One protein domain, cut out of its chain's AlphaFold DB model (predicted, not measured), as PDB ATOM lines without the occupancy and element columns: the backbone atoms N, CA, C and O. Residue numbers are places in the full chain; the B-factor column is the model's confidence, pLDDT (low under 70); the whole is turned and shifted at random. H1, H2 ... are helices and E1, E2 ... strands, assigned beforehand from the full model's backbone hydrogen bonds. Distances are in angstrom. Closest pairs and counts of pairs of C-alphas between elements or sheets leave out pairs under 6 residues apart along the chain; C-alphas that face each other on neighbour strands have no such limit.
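Overview. This is residues 59 to 151 of the 151 residues of the protein "Hypothetical protein" of Hemiselmis andersenii (UniProt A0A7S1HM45). The domain is a small, loosely closed barrel made from one strongly curled sheet of seven strands, with the short helix H1 at one end. The two edge strands, E1 and E7, come near each other at one point without pairing, and the hairpin of E5 and E6 runs through the wall with a bend in E5. The printed part has 93 residues, with E1, E2, E3, E4, E5, E6, H1 and E7 in that order along it. The sheet runs E1, E2, E6, E5, E4, E3, E7 and is mixed, and the class is mostly strand. The whole is compact and rounded, with a radius of gyration of the C-alphas of 11.9 A and spans of 30 by 28 by 23 A.

Along the chain. E1, residues 59 to 62, begins with C-alpha 59 at (345.902, 241.505, 384.726). E2 is residues 68 to 73, 13.4 A long, and E3 is residues 84 to 89, 15.9 A long. E4, residues 93 to 100, measures 22.2 A. E5, residues 111 to 120, measures 24.9 A and bends by 53 degrees at residue 117; its C-alpha 120 is at (339.691, 226.819, 390.212). E6, residues 123 to 130, measures 22.0 A. H1 is residues 135 to 139. E7, residues 147 to 150, ends with C-alpha 150 at (350.140, 247.281, 398.731).

Arrangement. The sheet is strongly twisted, and the way across it turns by 124 degrees. E1 and E2 form an antiparallel hairpin, with N 60 and O 69 within hydrogen-bond range at 2.8 A. E2 is antiparallel to E6, with N 68 and O 128 at 2.9 A. E6 and E5 form a hairpin, with N 114 and O 127 at 2.9 A. E5 and E4 are parallel, with N 113 and O 98 at 2.9 A. E4 is staggered: its residues 98 to 100 pair with E5 and its residues 93 to 98 with E3, in a hairpin where N 87 and O 95 are 2.7 A apart. E3 and E7 are antiparallel, with N 88 and O 148 at 2.8 A. The closest C-alphas of E1 and E7, those of Leu 59 and Ile 147, are 7.0 A apart. H1 is on the sheet, over E6, at a height over the sheet of 7.4 A; the closest C-alphas of the two, Val 129 and Ala 135, are 5.2 A apart. In H1 every O i to N i+4 pair is within hydrogen-bond range.

Size, cuts and confidence. The two C-alphas farthest apart, those of Gln 92 and Asp 121, are 33.0 A apart. The printed part has no cut, and no link is long. The mean pLDDT of the printed part is 95.1, and residue 151, the chain's last, is under 70.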
ATOM      1  N   LEU A  59     347.162 241.396 385.453       97.38
ATOM      2  CA  LEU A  59     345.902 241.505 384.726       97.38
ATOM      3  C   LEU A  59     345.942 240.492 383.576       97.38
ATOM      4  O   LEU A  59     346.693 240.661 382.619       97.38
ATOM      5  N   CYS A  60     345.175 239.411 383.659       96.62
ATOM      6  CA  CYS A  60     345.295 238.293 382.720       96.62
ATOM      7  C   CYS A  60     344.386 238.434 381.503       96.62
ATOM      8  O   CYS A  60     344.738 238.000 380.407       96.62
ATOM      9  N   TRP A  61     343.198 239.006 381.690       97.19
ATOM     10  CA  TRP A  61     342.194 239.044 380.637       97.19
ATOM     11  C   TRP A  61     341.278 240.249 380.775       97.19
ATOM     12  O   TRP A  61     340.729 240.487 381.849       97.19
ATOM     13  N   VAL A  62     341.064 240.958 379.671       97.75
ATOM     14  CA  VAL A  62     339.973 241.922 379.530       97.75
ATOM     15  C   VAL A  62     338.855 241.233 378.760       97.75
ATOM     16  O   VAL A  62     339.052 240.821 377.617       97.75
ATOM     17  N   ASP A  63     337.698 241.055 379.396       95.38
ATOM     18  CA  ASP A  63     336.553 240.426 378.740       95.38
ATOM     19  C   ASP A  63     335.863 241.361 377.732       95.38
ATOM     20  O   ASP A  63     336.194 242.539 377.599       95.38
ATOM     21  N   SER A  64     334.874 240.834 377.006       95.69
ATOM     22  CA  SER A  64     334.132 241.595 375.992       95.69
ATOM     23  C   SER A  64     333.323 242.771 376.551       95.69
ATOM     24  O   SER A  64     332.878 243.613 375.775       95.69
ATOM     25  N   PHE A  65     333.107 242.835 377.868       95.31
ATOM     26  CA  PHE A  65     332.444 243.952 378.546       95.31
ATOM     27  C   PHE A  65     333.448 244.991 379.064       95.31
ATOM     28  O   PHE A  65     333.059 246.101 379.425       95.31
ATOM     29  N   GLY A  66     334.740 244.656 379.070       97.06
ATOM     30  CA  GLY A  66     335.808 245.492 379.599       97.06
ATOM     31  C   GLY A  66     336.091 245.282 381.084       97.06
ATOM     32  O   GLY A  66     336.769 246.120 381.683       97.06
ATOM     33  N   ASN A  67     335.592 244.195 381.681       97.38
ATOM     34  CA  ASN A  67     336.018 243.767 383.011       97.38
ATOM     35  C   ASN A  67     337.423 243.184 382.925       97.38
ATOM     36  O   ASN A  67     337.753 242.473 381.974       97.38
ATOM     37  N   ILE A  68     338.236 243.441 383.941       98.19
ATOM     38  CA  ILE A  68     339.623 242.990 383.986       98.19
ATOM     39  C   ILE A  68     339.740 241.868 385.012       98.19
ATOM     40  O   ILE A  68     339.571 242.104 386.205       98.19
ATOM     41  N   LYS A  69     340.058 240.657 384.561       97.38
ATOM     42  CA  LYS A  69     340.321 239.494 385.416       97.38
ATOM     43  C   LYS A  69     341.798 239.435 385.780       97.38
ATOM     44  O   LYS A  69     342.652 239.587 384.902       97.38
ATOM     45  N   THR A  70     342.100 239.170 387.045       97.38
ATOM     46  CA  THR A  70     343.470 238.930 387.521       97.38
ATOM     47  C   THR A  70     343.730 237.432 387.700       97.38
ATOM     48  O   THR A  70     342.807 236.624 387.612       97.38
ATOM     49  N   ASN A  71     344.978 237.043 387.961       96.25
ATOM     50  CA  ASN A  71     345.319 235.712 388.486       96.25
ATOM     51  C   ASN A  71     345.331 235.644 390.021       96.25
ATOM     52  O   ASN A  71     345.789 234.649 390.575       96.25
ATOM     53  N   CYS A  72     344.844 236.679 390.700       96.50
ATOM     54  CA  CYS A  72     344.876 236.774 392.152       96.50
ATOM     55  C   CYS A  72     343.534 236.374 392.756       96.50
ATOM     56  O   CYS A  72     342.475 236.634 392.186       96.50
ATOM     57  N   VAL A  73     343.574 235.805 393.950       96.12
ATOM     58  CA  VAL A  73     342.412 235.451 394.764       96.12
ATOM     59  C   VAL A  73     342.297 236.393 395.968       96.12
ATOM     60  O   VAL A  73     343.189 237.187 396.259       96.12
ATOM     61  N   ALA A  74     341.188 236.305 396.705       95.50
ATOM     62  CA  ALA A  74     340.914 237.176 397.854       95.50
ATOM     63  C   ALA A  74     342.046 237.220 398.904       95.50
ATOM     64  O   ALA A  74     342.330 238.287 399.452       95.50
ATOM     65  N   SER A  75     342.708 236.084 399.166       94.50
ATOM     66  CA  SER A  75     343.814 235.995 400.130       94.50
ATOM     67  C   SER A  75     345.061 236.766 399.703       94.50
ATOM     68  O   SER A  75     345.796 237.226 400.569       94.50
ATOM     69  N   ASP A  76     345.275 236.960 398.402       95.12
ATOM     70  CA  ASP A  76     346.467 237.644 397.882       95.12
ATOM     71  C   ASP A  76     346.394 239.158 398.105       95.12
ATOM     72  O   ASP A  76     347.415 239.838 398.166       95.12
ATOM     73  N   ALA A  77     345.175 239.687 398.241       93.56
ATOM     74  CA  ALA A  77     344.896 241.114 398.354       93.56
ATOM     75  C   ALA A  77     344.367 241.528 399.739       93.56
ATOM     76  O   ALA A  77     344.051 242.696 399.945       93.56
ATOM     77  N   SER A  78     344.225 240.591 400.689       93.62
ATOM     78  CA  SER A  78     343.470 240.822 401.937       93.62
ATOM     79  C   SER A  78     342.072 241.410 401.675       93.62
ATOM     80  O   SER A  78     341.654 242.380 402.312       93.62
ATOM     81  N   PHE A  79     341.378 240.848 400.681       96.19
ATOM     82  CA  PHE A  79     340.088 241.338 400.203       96.19
ATOM     83  C   PHE A  79     339.016 241.287 401.299       96.19
ATOM     84  O   PHE A  79     338.741 240.230 401.865       96.19
ATOM     85  N   GLU A  80     338.355 242.421 401.531       97.00
ATOM     86  CA  GLU A  80     337.236 242.560 402.462       97.00
ATOM     87  C   GLU A  80     336.260 243.610 401.920       97.00
ATOM     88  O   GLU A  80     336.683 244.678 401.491       97.00
ATOM     89  N   VAL A  81     334.956 243.322 401.918       97.38
ATOM     90  CA  VAL A  81     333.942 244.242 401.373       97.38
ATOM     91  C   VAL A  81     333.984 245.591 402.106       97.38
ATOM     92  O   VAL A  81     334.005 245.636 403.330       97.38
ATOM     93  N   GLY A  82     333.991 246.691 401.349       97.19
ATOM     94  CA  GLY A  82     334.130 248.062 401.851       97.19
ATOM     95  C   GLY A  82     335.579 248.511 402.071       97.19
ATOM     96  O   GLY A  82     335.841 249.707 402.201       97.19
ATOM     97  N   ARG A  83     336.552 247.590 402.067       96.88
ATOM     98  CA  ARG A  83     337.971 247.945 402.160       96.88
ATOM     99  C   ARG A  83     338.461 248.551 400.849       96.88
ATOM    100  O   ARG A  83     338.103 248.100 399.762       96.88
ATOM    101  N   ARG A  84     339.351 249.537 400.954       97.19
ATOM    102  CA  ARG A  84     340.119 250.058 399.820       97.19
ATOM    103  C   ARG A  84     341.477 249.382 399.734       97.19
ATOM    104  O   ARG A  84     342.204 249.331 400.722       97.19
ATOM    105  N   ILE A  85     341.802 248.880 398.551       96.81
ATOM    106  CA  ILE A  85     343.054 248.195 398.247       96.81
ATOM    107  C   ILE A  85     343.808 249.024 397.224       96.81
ATOM    108  O   ILE A  85     343.252 249.404 396.192       96.81
ATOM    109  N   THR A  86     345.078 249.286 397.512       97.12
ATOM    110  CA  THR A  86     345.985 249.937 396.573       97.12
ATOM    111  C   THR A  86     346.764 248.876 395.808       97.12
ATOM    112  O   THR A  86     347.358 247.974 396.390       97.12
ATOM    113  N   ILE A  87     346.757 248.999 394.490       96.75
ATOM    114  CA  ILE A  87     347.399 248.108 393.536       96.75
ATOM    115  C   ILE A  87     348.457 248.930 392.804       96.75
ATOM    116  O   ILE A  87     348.135 249.950 392.190       96.75
ATOM    117  N   LYS A  88     349.718 248.506 392.861       96.88
ATOM    118  CA  LYS A  88     350.770 249.018 391.976       96.88
ATOM    119  C   LYS A  88     350.687 248.302 390.635       96.88
ATOM    120  O   LYS A  88     350.447 247.102 390.596       96.88
ATOM    121  N   LEU A  89     350.909 249.045 389.563       96.00
ATOM    122  CA  LEU A  89     350.856 248.599 388.176       96.00
ATOM    123  C   LEU A  89     352.233 248.842 387.553       96.00
ATOM    124  O   LEU A  89     352.702 249.988 387.564       96.00
ATOM    125  N   ASP A  90     352.882 247.781 387.070       93.25
ATOM    126  CA  ASP A  90     354.221 247.802 386.448       93.25
ATOM    127  C   ASP A  90     355.259 248.662 387.209       93.25
ATOM    128  O   ASP A  90     356.124 249.307 386.619       93.25
ATOM    129  N   SER A  91     355.153 248.718 388.543       79.94
ATOM    130  CA  SER A  91     355.994 249.526 389.446       79.94
ATOM    131  C   SER A  91     355.993 251.048 389.210       79.94
ATOM    132  O   SER A  91     356.799 251.753 389.817       79.94
ATOM    133  N   GLN A  92     355.095 251.585 388.375       83.31
ATOM    134  CA  GLN A  92     355.077 253.011 388.010       83.31
ATOM    135  C   GLN A  92     353.789 253.737 388.392       83.31
ATOM    136  O   GLN A  92     353.827 254.921 388.728       83.31
ATOM    137  N   ARG A  93     352.645 253.046 388.351       93.31
ATOM    138  CA  ARG A  93     351.333 253.635 388.648       93.31
ATOM    139  C   ARG A  93     350.705 252.955 389.853       93.31
ATOM    140  O   ARG A  93     350.955 251.782 390.103       93.31
ATOM    141  N   GLN A  94     349.868 253.682 390.581       94.88
ATOM    142  CA  GLN A  94     349.030 253.118 391.633       94.88
ATOM    143  C   GLN A  94     347.553 253.376 391.355       94.88
ATOM    144  O   GLN A  94     347.175 254.326 390.669       94.88
ATOM    145  N   LEU A  95     346.739 252.472 391.870       95.19
ATOM    146  CA  LEU A  95     345.310 252.353 391.655       95.19
ATOM    147  C   LEU A  95     344.705 251.978 393.003       95.19
ATOM    148  O   LEU A  95     345.062 250.941 393.543       95.19
ATOM    149  N   THR A  96     343.795 252.781 393.542       97.25
ATOM    150  CA  THR A  96     343.074 252.421 394.768       97.25
ATOM    151  C   THR A  96     341.637 252.088 394.406       97.25
ATOM    152  O   THR A  96     340.927 252.930 393.860       97.25
ATOM    153  N   LEU A  97     341.217 250.860 394.703       97.56
ATOM    154  CA  LEU A  97     339.876 250.354 394.426       97.56
ATOM    155  C   LEU A  97     339.191 249.933 395.711       97.56
ATOM    156  O   LEU A  97     339.806 249.340 396.593       97.56
ATOM    157  N   GLU A  98     337.901 250.217 395.794       98.12
ATOM    158  CA  GLU A  98     337.055 249.710 396.865       98.12
ATOM    159  C   GLU A  98     336.550 248.307 396.520       98.12
ATOM    160  O   GLU A  98     336.266 248.004 395.357       98.12
ATOM    161  N   CYS A  99     336.489 247.446 397.530       98.25
ATOM    162  CA  CYS A  99     336.066 246.062 397.405       98.25
ATOM    163  C   CYS A  99     334.551 245.947 397.546       98.25
ATOM    164  O   CYS A  99     333.979 246.370 398.550       98.25
ATOM    165  N   TYR A 100     333.907 245.299 396.587       98.00
ATOM    166  CA  TYR A 100     332.466 245.088 396.571       98.00
ATOM    167  C   TYR A 100     332.141 243.606 396.507       98.00
ATOM    168  O   TYR A 100     332.880 242.811 395.933       98.00
ATOM    169  N   SER A 101     331.003 243.228 397.088       95.31
ATOM    170  CA  SER A 101     330.604 241.820 397.120       95.31
ATOM    171  C   SER A 101     330.218 241.291 395.734       95.31
ATOM    172  O   SER A 101     330.491 240.134 395.411       95.31
ATOM    173  N   ARG A 102     329.569 242.130 394.915       92.62
ATOM    174  CA  ARG A 102     329.089 241.805 393.566       92.62
ATOM    175  C   ARG A 102     329.165 243.037 392.672       92.62
ATOM    176  O   ARG A 102     329.021 244.158 393.152       92.62
ATOM    177  N   LEU A 103     329.214 242.811 391.359       90.38
ATOM    178  CA  LEU A 103     329.158 243.863 390.334       90.38
ATOM    179  C   LEU A 103     328.015 244.871 390.550       90.38
ATOM    180  O   LEU A 103     328.224 246.070 390.442       90.38
ATOM    181  N   LYS A 104     326.808 244.392 390.876       92.31
ATOM    182  CA  LYS A 104     325.625 245.253 391.057       92.31
ATOM    183  C   LYS A 104     325.669 246.145 392.302       92.31
ATOM    184  O   LYS A 104     324.820 247.014 392.438       92.31
ATOM    185  N   ASP A 105     326.580 245.862 393.233       95.44
ATOM    186  CA  ASP A 105     326.732 246.645 394.460       95.44
ATOM    187  C   ASP A 105     327.696 247.831 394.245       95.44
ATOM    188  O   ASP A 105     327.871 248.650 395.142       95.44
ATOM    189  N   ILE A 106     328.319 247.924 393.062       95.81
ATOM    190  CA  ILE A 106     329.224 249.011 392.688       95.81
ATOM    191  C   ILE A 106     328.392 250.216 392.237       95.81
ATOM    192  O   ILE A 106     327.552 250.059 391.347       95.81
ATOM    193  N   PRO A 107     328.618 251.414 392.808       96.12
ATOM    194  CA  PRO A 107     327.891 252.613 392.412       96.12
ATOM    195  C   PRO A 107     328.108 252.986 390.941       96.12
ATOM    196  O   PRO A 107     329.167 252.737 390.358       96.12
ATOM    197  N   ASP A 108     327.123 253.666 390.360       94.88
ATOM    198  CA  ASP A 108     327.210 254.151 388.986       94.88
ATOM    199  C   ASP A 108     328.439 255.040 388.776       94.88
ATOM    200  O   ASP A 108     328.735 255.956 389.544       94.88
ATOM    201  N   GLY A 109     329.172 254.763 387.696       93.38
ATOM    202  CA  GLY A 109     330.385 255.498 387.348       93.38
ATOM    203  C   GLY A 109     331.618 255.145 388.186       93.38
ATOM    204  O   GLY A 109     332.700 255.620 387.846       93.38
ATOM    205  N   VAL A 110     331.511 254.274 389.191       97.38
ATOM    206  CA  VAL A 110     332.638 253.848 390.034       97.38
ATOM    207  C   VAL A 110     333.271 252.569 389.495       97.38
ATOM    208  O   VAL A 110     332.580 251.639 389.087       97.38
ATOM    209  N   VAL A 111     334.604 252.518 389.503       98.12
ATOM    210  CA  VAL A 111     335.355 251.278 389.273       98.12
ATOM    211  C   VAL A 111     335.601 250.606 390.622       98.12
ATOM    212  O   VAL A 111     336.061 251.257 391.562       98.12
ATOM    213  N   GLY A 112     335.295 249.317 390.722       97.88
ATOM    214  CA  GLY A 112     335.434 248.533 391.947       97.88
ATOM    215  C   GLY A 112     336.207 247.239 391.727       97.88
ATOM    216  O   GLY A 112     336.343 246.763 390.600       97.88
ATOM    217  N   LEU A 113     336.701 246.671 392.825       98.19
ATOM    218  CA  LEU A 113     337.279 245.333 392.872       98.19
ATOM    219  C   LEU A 113     336.224 244.366 393.422       98.19
ATOM    220  O   LEU A 113     335.633 244.623 394.466       98.19
ATOM    221  N   THR A 114     335.976 243.253 392.746       97.62
ATOM    222  CA  THR A 114     335.008 242.234 393.178       97.62
ATOM    223  C   THR A 114     335.602 240.844 393.033       97.62
ATOM    224  O   THR A 114     336.591 240.636 392.332       97.62
ATOM    225  N   ILE A 115     334.968 239.867 393.673       96.31
ATOM    226  CA  ILE A 115     335.214 238.459 393.383       96.31
ATOM    227  C   ILE A 115     334.485 238.100 392.082       96.31
ATOM    228  O   ILE A 115     333.285 238.346 391.940       96.31
ATOM    229  N   GLY A 116     335.231 237.546 391.133       92.19
ATOM    230  CA  GLY A 116     334.773 237.158 389.809       92.19
ATOM    231  C   GLY A 116     334.082 235.801 389.742       92.19
ATOM    232  O   GLY A 116     334.036 235.026 390.700       92.19
ATOM    233  N   SER A 117     333.566 235.480 388.556       89.81
ATOM    234  CA  SER A 117     332.967 234.169 388.272       89.81
ATOM    235  C   SER A 117     333.996 233.120 387.845       89.81
ATOM    236  O   SER A 117     333.695 231.929 387.855       89.81
ATOM    237  N   SER A 118     335.216 233.518 387.491       91.25
ATOM    238  CA  SER A 118     336.290 232.602 387.094       91.25
ATOM    239  C   SER A 118     337.094 232.118 388.307       91.25
ATOM    240  O   SER A 118     337.155 232.802 389.327       91.25
ATOM    241  N   GLY A 119     337.690 230.927 388.223       91.25
ATOM    242  CA  GLY A 119     338.456 230.338 389.322       91.25
ATOM    243  C   GLY A 119     338.656 228.832 389.189       91.25
ATOM    244  O   GLY A 119     338.125 228.213 388.267       91.25
ATOM    245  N   MET A 120     339.398 228.253 390.130       90.75
ATOM    246  CA  MET A 120     339.691 226.819 390.212       90.75
ATOM    247  C   MET A 120     339.652 226.377 391.679       90.75
ATOM    248  O   MET A 120     339.947 227.173 392.569       90.75
ATOM    249  N   ASP A 121     339.227 225.140 391.942       91.25
ATOM    250  CA  ASP A 121     339.196 224.533 393.285       91.25
ATOM    251  C   ASP A 121     338.507 225.395 394.359       91.25
ATOM    252  O   ASP A 121     338.971 225.543 395.488       91.25
ATOM    253  N   GLY A 122     337.390 226.025 393.985       90.44
ATOM    254  CA  GLY A 122     336.611 226.891 394.875       90.44
ATOM    255  C   GLY A 122     337.223 228.273 395.134       90.44
ATOM    256  O   GLY A 122     336.557 229.119 395.730       90.44
ATOM    257  N   LYS A 123     338.436 228.553 394.646       93.38
ATOM    258  CA  LYS A 123     339.068 229.874 394.726       93.38
ATOM    259  C   LYS A 123     338.707 230.696 393.496       93.38
ATOM    260  O   LYS A 123     339.055 230.345 392.368       93.38
ATOM    261  N   ARG A 124     337.981 231.790 393.716       96.06
ATOM    262  CA  ARG A 124     337.565 232.721 392.662       96.06
ATOM    263  C   ARG A 124     338.603 233.825 392.485       96.06
ATOM    264  O   ARG A 124     339.159 234.314 393.468       96.06
ATOM    265  N   LEU A 125     338.824 234.203 391.233       96.94
ATOM    266  CA  LEU A 125     339.744 235.268 390.851       96.94
ATOM    267  C   LEU A 125     339.130 236.637 391.140       96.94
ATOM    268  O   LEU A 125     337.909 236.800 391.088       96.94
ATOM    269  N   LEU A 126     339.969 237.620 391.432       97.69
ATOM    270  CA  LEU A 126     339.561 239.008 391.589       97.69
ATOM    271  C   LEU A 126     339.359 239.666 390.219       97.69
ATOM    272  O   LEU A 126     340.066 239.381 389.249       97.69
ATOM    273  N   GLU A 127     338.386 240.566 390.146       97.94
ATOM    274  CA  GLU A 127     338.035 241.297 388.933       97.94
ATOM    275  C   GLU A 127     337.889 242.791 389.214       97.94
ATOM    276  O   GLU A 127     337.273 243.191 390.202       97.94
ATOM    277  N   ILE A 128     338.433 243.617 388.323       98.06
ATOM    278  CA  ILE A 128     338.236 245.068 388.312       98.06
ATOM    279  C   ILE A 128     337.132 245.377 387.309       98.06
ATOM    280  O   ILE A 128     337.249 245.049 386.126       98.06
ATOM    281  N   VAL A 129     336.060 246.005 387.778       97.94
ATOM    282  CA  VAL A 129     334.816 246.134 387.014       97.94
ATOM    283  C   VAL A 129     334.178 247.508 387.206       97.94
ATOM    284  O   VAL A 129     334.429 248.194 388.197       97.94
ATOM    285  N   GLN A 130     333.326 247.907 386.262       97.19
ATOM    286  CA  GLN A 130     332.541 249.138 386.331       97.19
ATOM    287  C   GLN A 130     331.142 248.884 385.775       97.19
ATOM    288  O   GLN A 130     330.986 248.305 384.700       97.19
ATOM    289  N   LEU A 131     330.105 249.325 386.486       94.81
ATOM    290  CA  LEU A 131     328.734 249.099 386.041       94.81
ATOM    291  C   LEU A 131     328.441 249.884 384.749       94.81
ATOM    292  O   LEU A 131     328.647 251.096 384.676       94.81
ATOM    293  N   GLY A 132     327.982 249.175 383.712       93.06
ATOM    294  CA  GLY A 132     327.579 249.758 382.426       93.06
ATOM    295  C   GLY A 132     328.716 250.318 381.560       93.06
ATOM    296  O   GLY A 132     328.434 250.930 380.529       93.06
ATOM    297  N   LYS A 133     329.987 250.140 381.949       95.94
ATOM    298  CA  LYS A 133     331.162 250.652 381.224       95.94
ATOM    299  C   LYS A 133     332.332 249.670 381.271       95.94
ATOM    300  O   LYS A 133     332.385 248.782 382.111       95.94
ATOM    301  N   SER A 134     333.296 249.875 380.377       97.62
ATOM    302  CA  SER A 134     334.557 249.129 380.365       97.62
ATOM    303  C   SER A 134     335.532 249.707 381.392       97.62
ATOM    304  O   SER A 134     336.064 250.803 381.195       97.62
ATOM    305  N   ALA A 135     335.809 248.950 382.457       97.75
ATOM    306  CA  ALA A 135     336.817 249.315 383.453       97.75
ATOM    307  C   ALA A 135     338.220 249.415 382.831       97.75
ATOM    308  O   ALA A 135     338.976 250.327 383.164       97.75
ATOM    309  N   ALA A 136     338.541 248.528 381.881       97.88
ATOM    310  CA  ALA A 136     339.785 248.564 381.114       97.88
ATOM    311  C   ALA A 136     339.982 249.900 380.387       97.88
ATOM    312  O   ALA A 136     341.042 250.512 380.506       97.88
ATOM    313  N   ASN A 137     338.946 250.403 379.710       97.81
ATOM    314  CA  ASN A 137     339.018 251.686 379.010       97.81
ATOM    315  C   ASN A 137     339.085 252.859 379.991       97.81
ATOM    316  O   ASN A 137     339.885 253.769 379.801       97.81
ATOM    317  N   THR A 138     338.275 252.836 381.054       97.50
ATOM    318  CA  THR A 138     338.261 253.907 382.061       97.50
ATOM    319  C   THR A 138     339.591 254.037 382.795       97.50
ATOM    320  O   THR A 138     340.018 255.154 383.079       97.50
ATOM    321  N   LEU A 139     340.268 252.922 383.071       96.56
ATOM    322  CA  LEU A 139     341.571 252.917 383.735       96.56
ATOM    323  C   LEU A 139     342.759 252.894 382.761       96.56
ATOM    324  O   LEU A 139     343.902 252.910 383.225       96.56
ATOM    325  N   ALA A 140     342.517 252.836 381.448       96.50
ATOM    326  CA  ALA A 140     343.537 252.603 380.421       96.50
ATOM    327  C   ALA A 140     344.475 251.435 380.795       96.50
ATOM    328  O   ALA A 140     345.691 251.602 380.894       96.50
ATOM    329  N   LEU A 141     343.884 250.274 381.091       96.19
ATOM    330  CA  LEU A 141     344.573 249.038 381.476       96.19
ATOM    331  C   LEU A 141     344.358 247.949 380.426       96.19
ATOM    332  O   LEU A 141     343.324 247.914 379.760       96.19
ATOM    333  N   HIS A 142     345.315 247.031 380.311       95.81
ATOM    334  CA  HIS A 142     345.267 245.922 379.364       95.81
ATOM    335  C   HIS A 142     345.797 244.628 379.990       95.81
ATOM    336  O   HIS A 142     346.444 244.637 381.038       95.81
ATOM    337  N   SER A 143     345.530 243.499 379.334       96.88
ATOM    338  CA  SER A 143     346.125 242.218 379.712       96.88
ATOM    339  C   SER A 143     347.657 242.288 379.664       96.88
ATOM    340  O   SER A 143     348.227 242.957 378.800       96.88
ATOM    341  N   GLY A 144     348.322 241.578 380.570       95.44
ATOM    342  CA  GLY A 144     349.779 241.515 380.688       95.44
ATOM    343  C   GLY A 144     350.402 242.547 381.633       95.44
ATOM    344  O   GLY A 144     351.585 242.429 381.922       95.44
ATOM    345  N   THR A 145     349.639 243.521 382.142       96.44
ATOM    346  CA  THR A 145     350.122 244.446 383.185       96.44
ATOM    347  C   THR A 145     350.378 243.690 384.486       96.44
ATOM    348  O   THR A 145     349.472 243.022 384.995       96.44
ATOM    349  N   ASN A 146     351.580 243.827 385.052       96.75
ATOM    350  CA  ASN A 146     351.923 243.234 386.343       96.75
ATOM    351  C   ASN A 146     351.311 244.045 387.480       96.75
ATOM    352  O   ASN A 146     351.269 245.279 387.421       96.75
ATOM    353  N   ILE A 147     350.871 243.351 388.528       97.12
ATOM    354  CA  ILE A 147     350.241 243.976 389.687       97.12
ATOM    355  C   ILE A 147     350.877 243.537 391.003       97.12
ATOM    356  O   ILE A 147     351.283 242.394 391.168       97.12
ATOM    357  N   GLU A 148     350.912 244.446 391.970       96.31
ATOM    358  CA  GLU A 148     351.328 244.174 393.349       96.31
ATOM    359  C   GLU A 148     350.314 244.827 394.291       96.31
ATOM    360  O   GLU A 148     350.004 246.014 394.151       96.31
ATOM    361  N   PHE A 149     349.784 244.064 395.247       94.44
ATOM    362  CA  PHE A 149     348.920 244.614 396.288       94.44
ATOM    363  C   PHE A 149     349.775 245.272 397.364       94.44
ATOM    364  O   PHE A 149     350.678 244.651 397.922       94.44
ATOM    365  N   VAL A 150     349.483 246.535 397.659       89.88
ATOM    366  CA  VAL A 150     350.140 247.281 398.731       89.88
ATOM    367  C   VAL A 150     349.346 247.058 400.013       89.88
ATOM    368  O   VAL A 150     348.166 247.410 400.078       89.88
ATOM    369  N   SER A 151     349.997 246.443 400.999       65.81
ATOM    370  CA  SER A 151     349.477 246.209 402.352       65.81
ATOM    371  C   SER A 151     349.370 247.490 403.169       65.81
ATOM    372  O   SER A 151     350.371 248.247 403.153       65.81
TER     373      SER A 151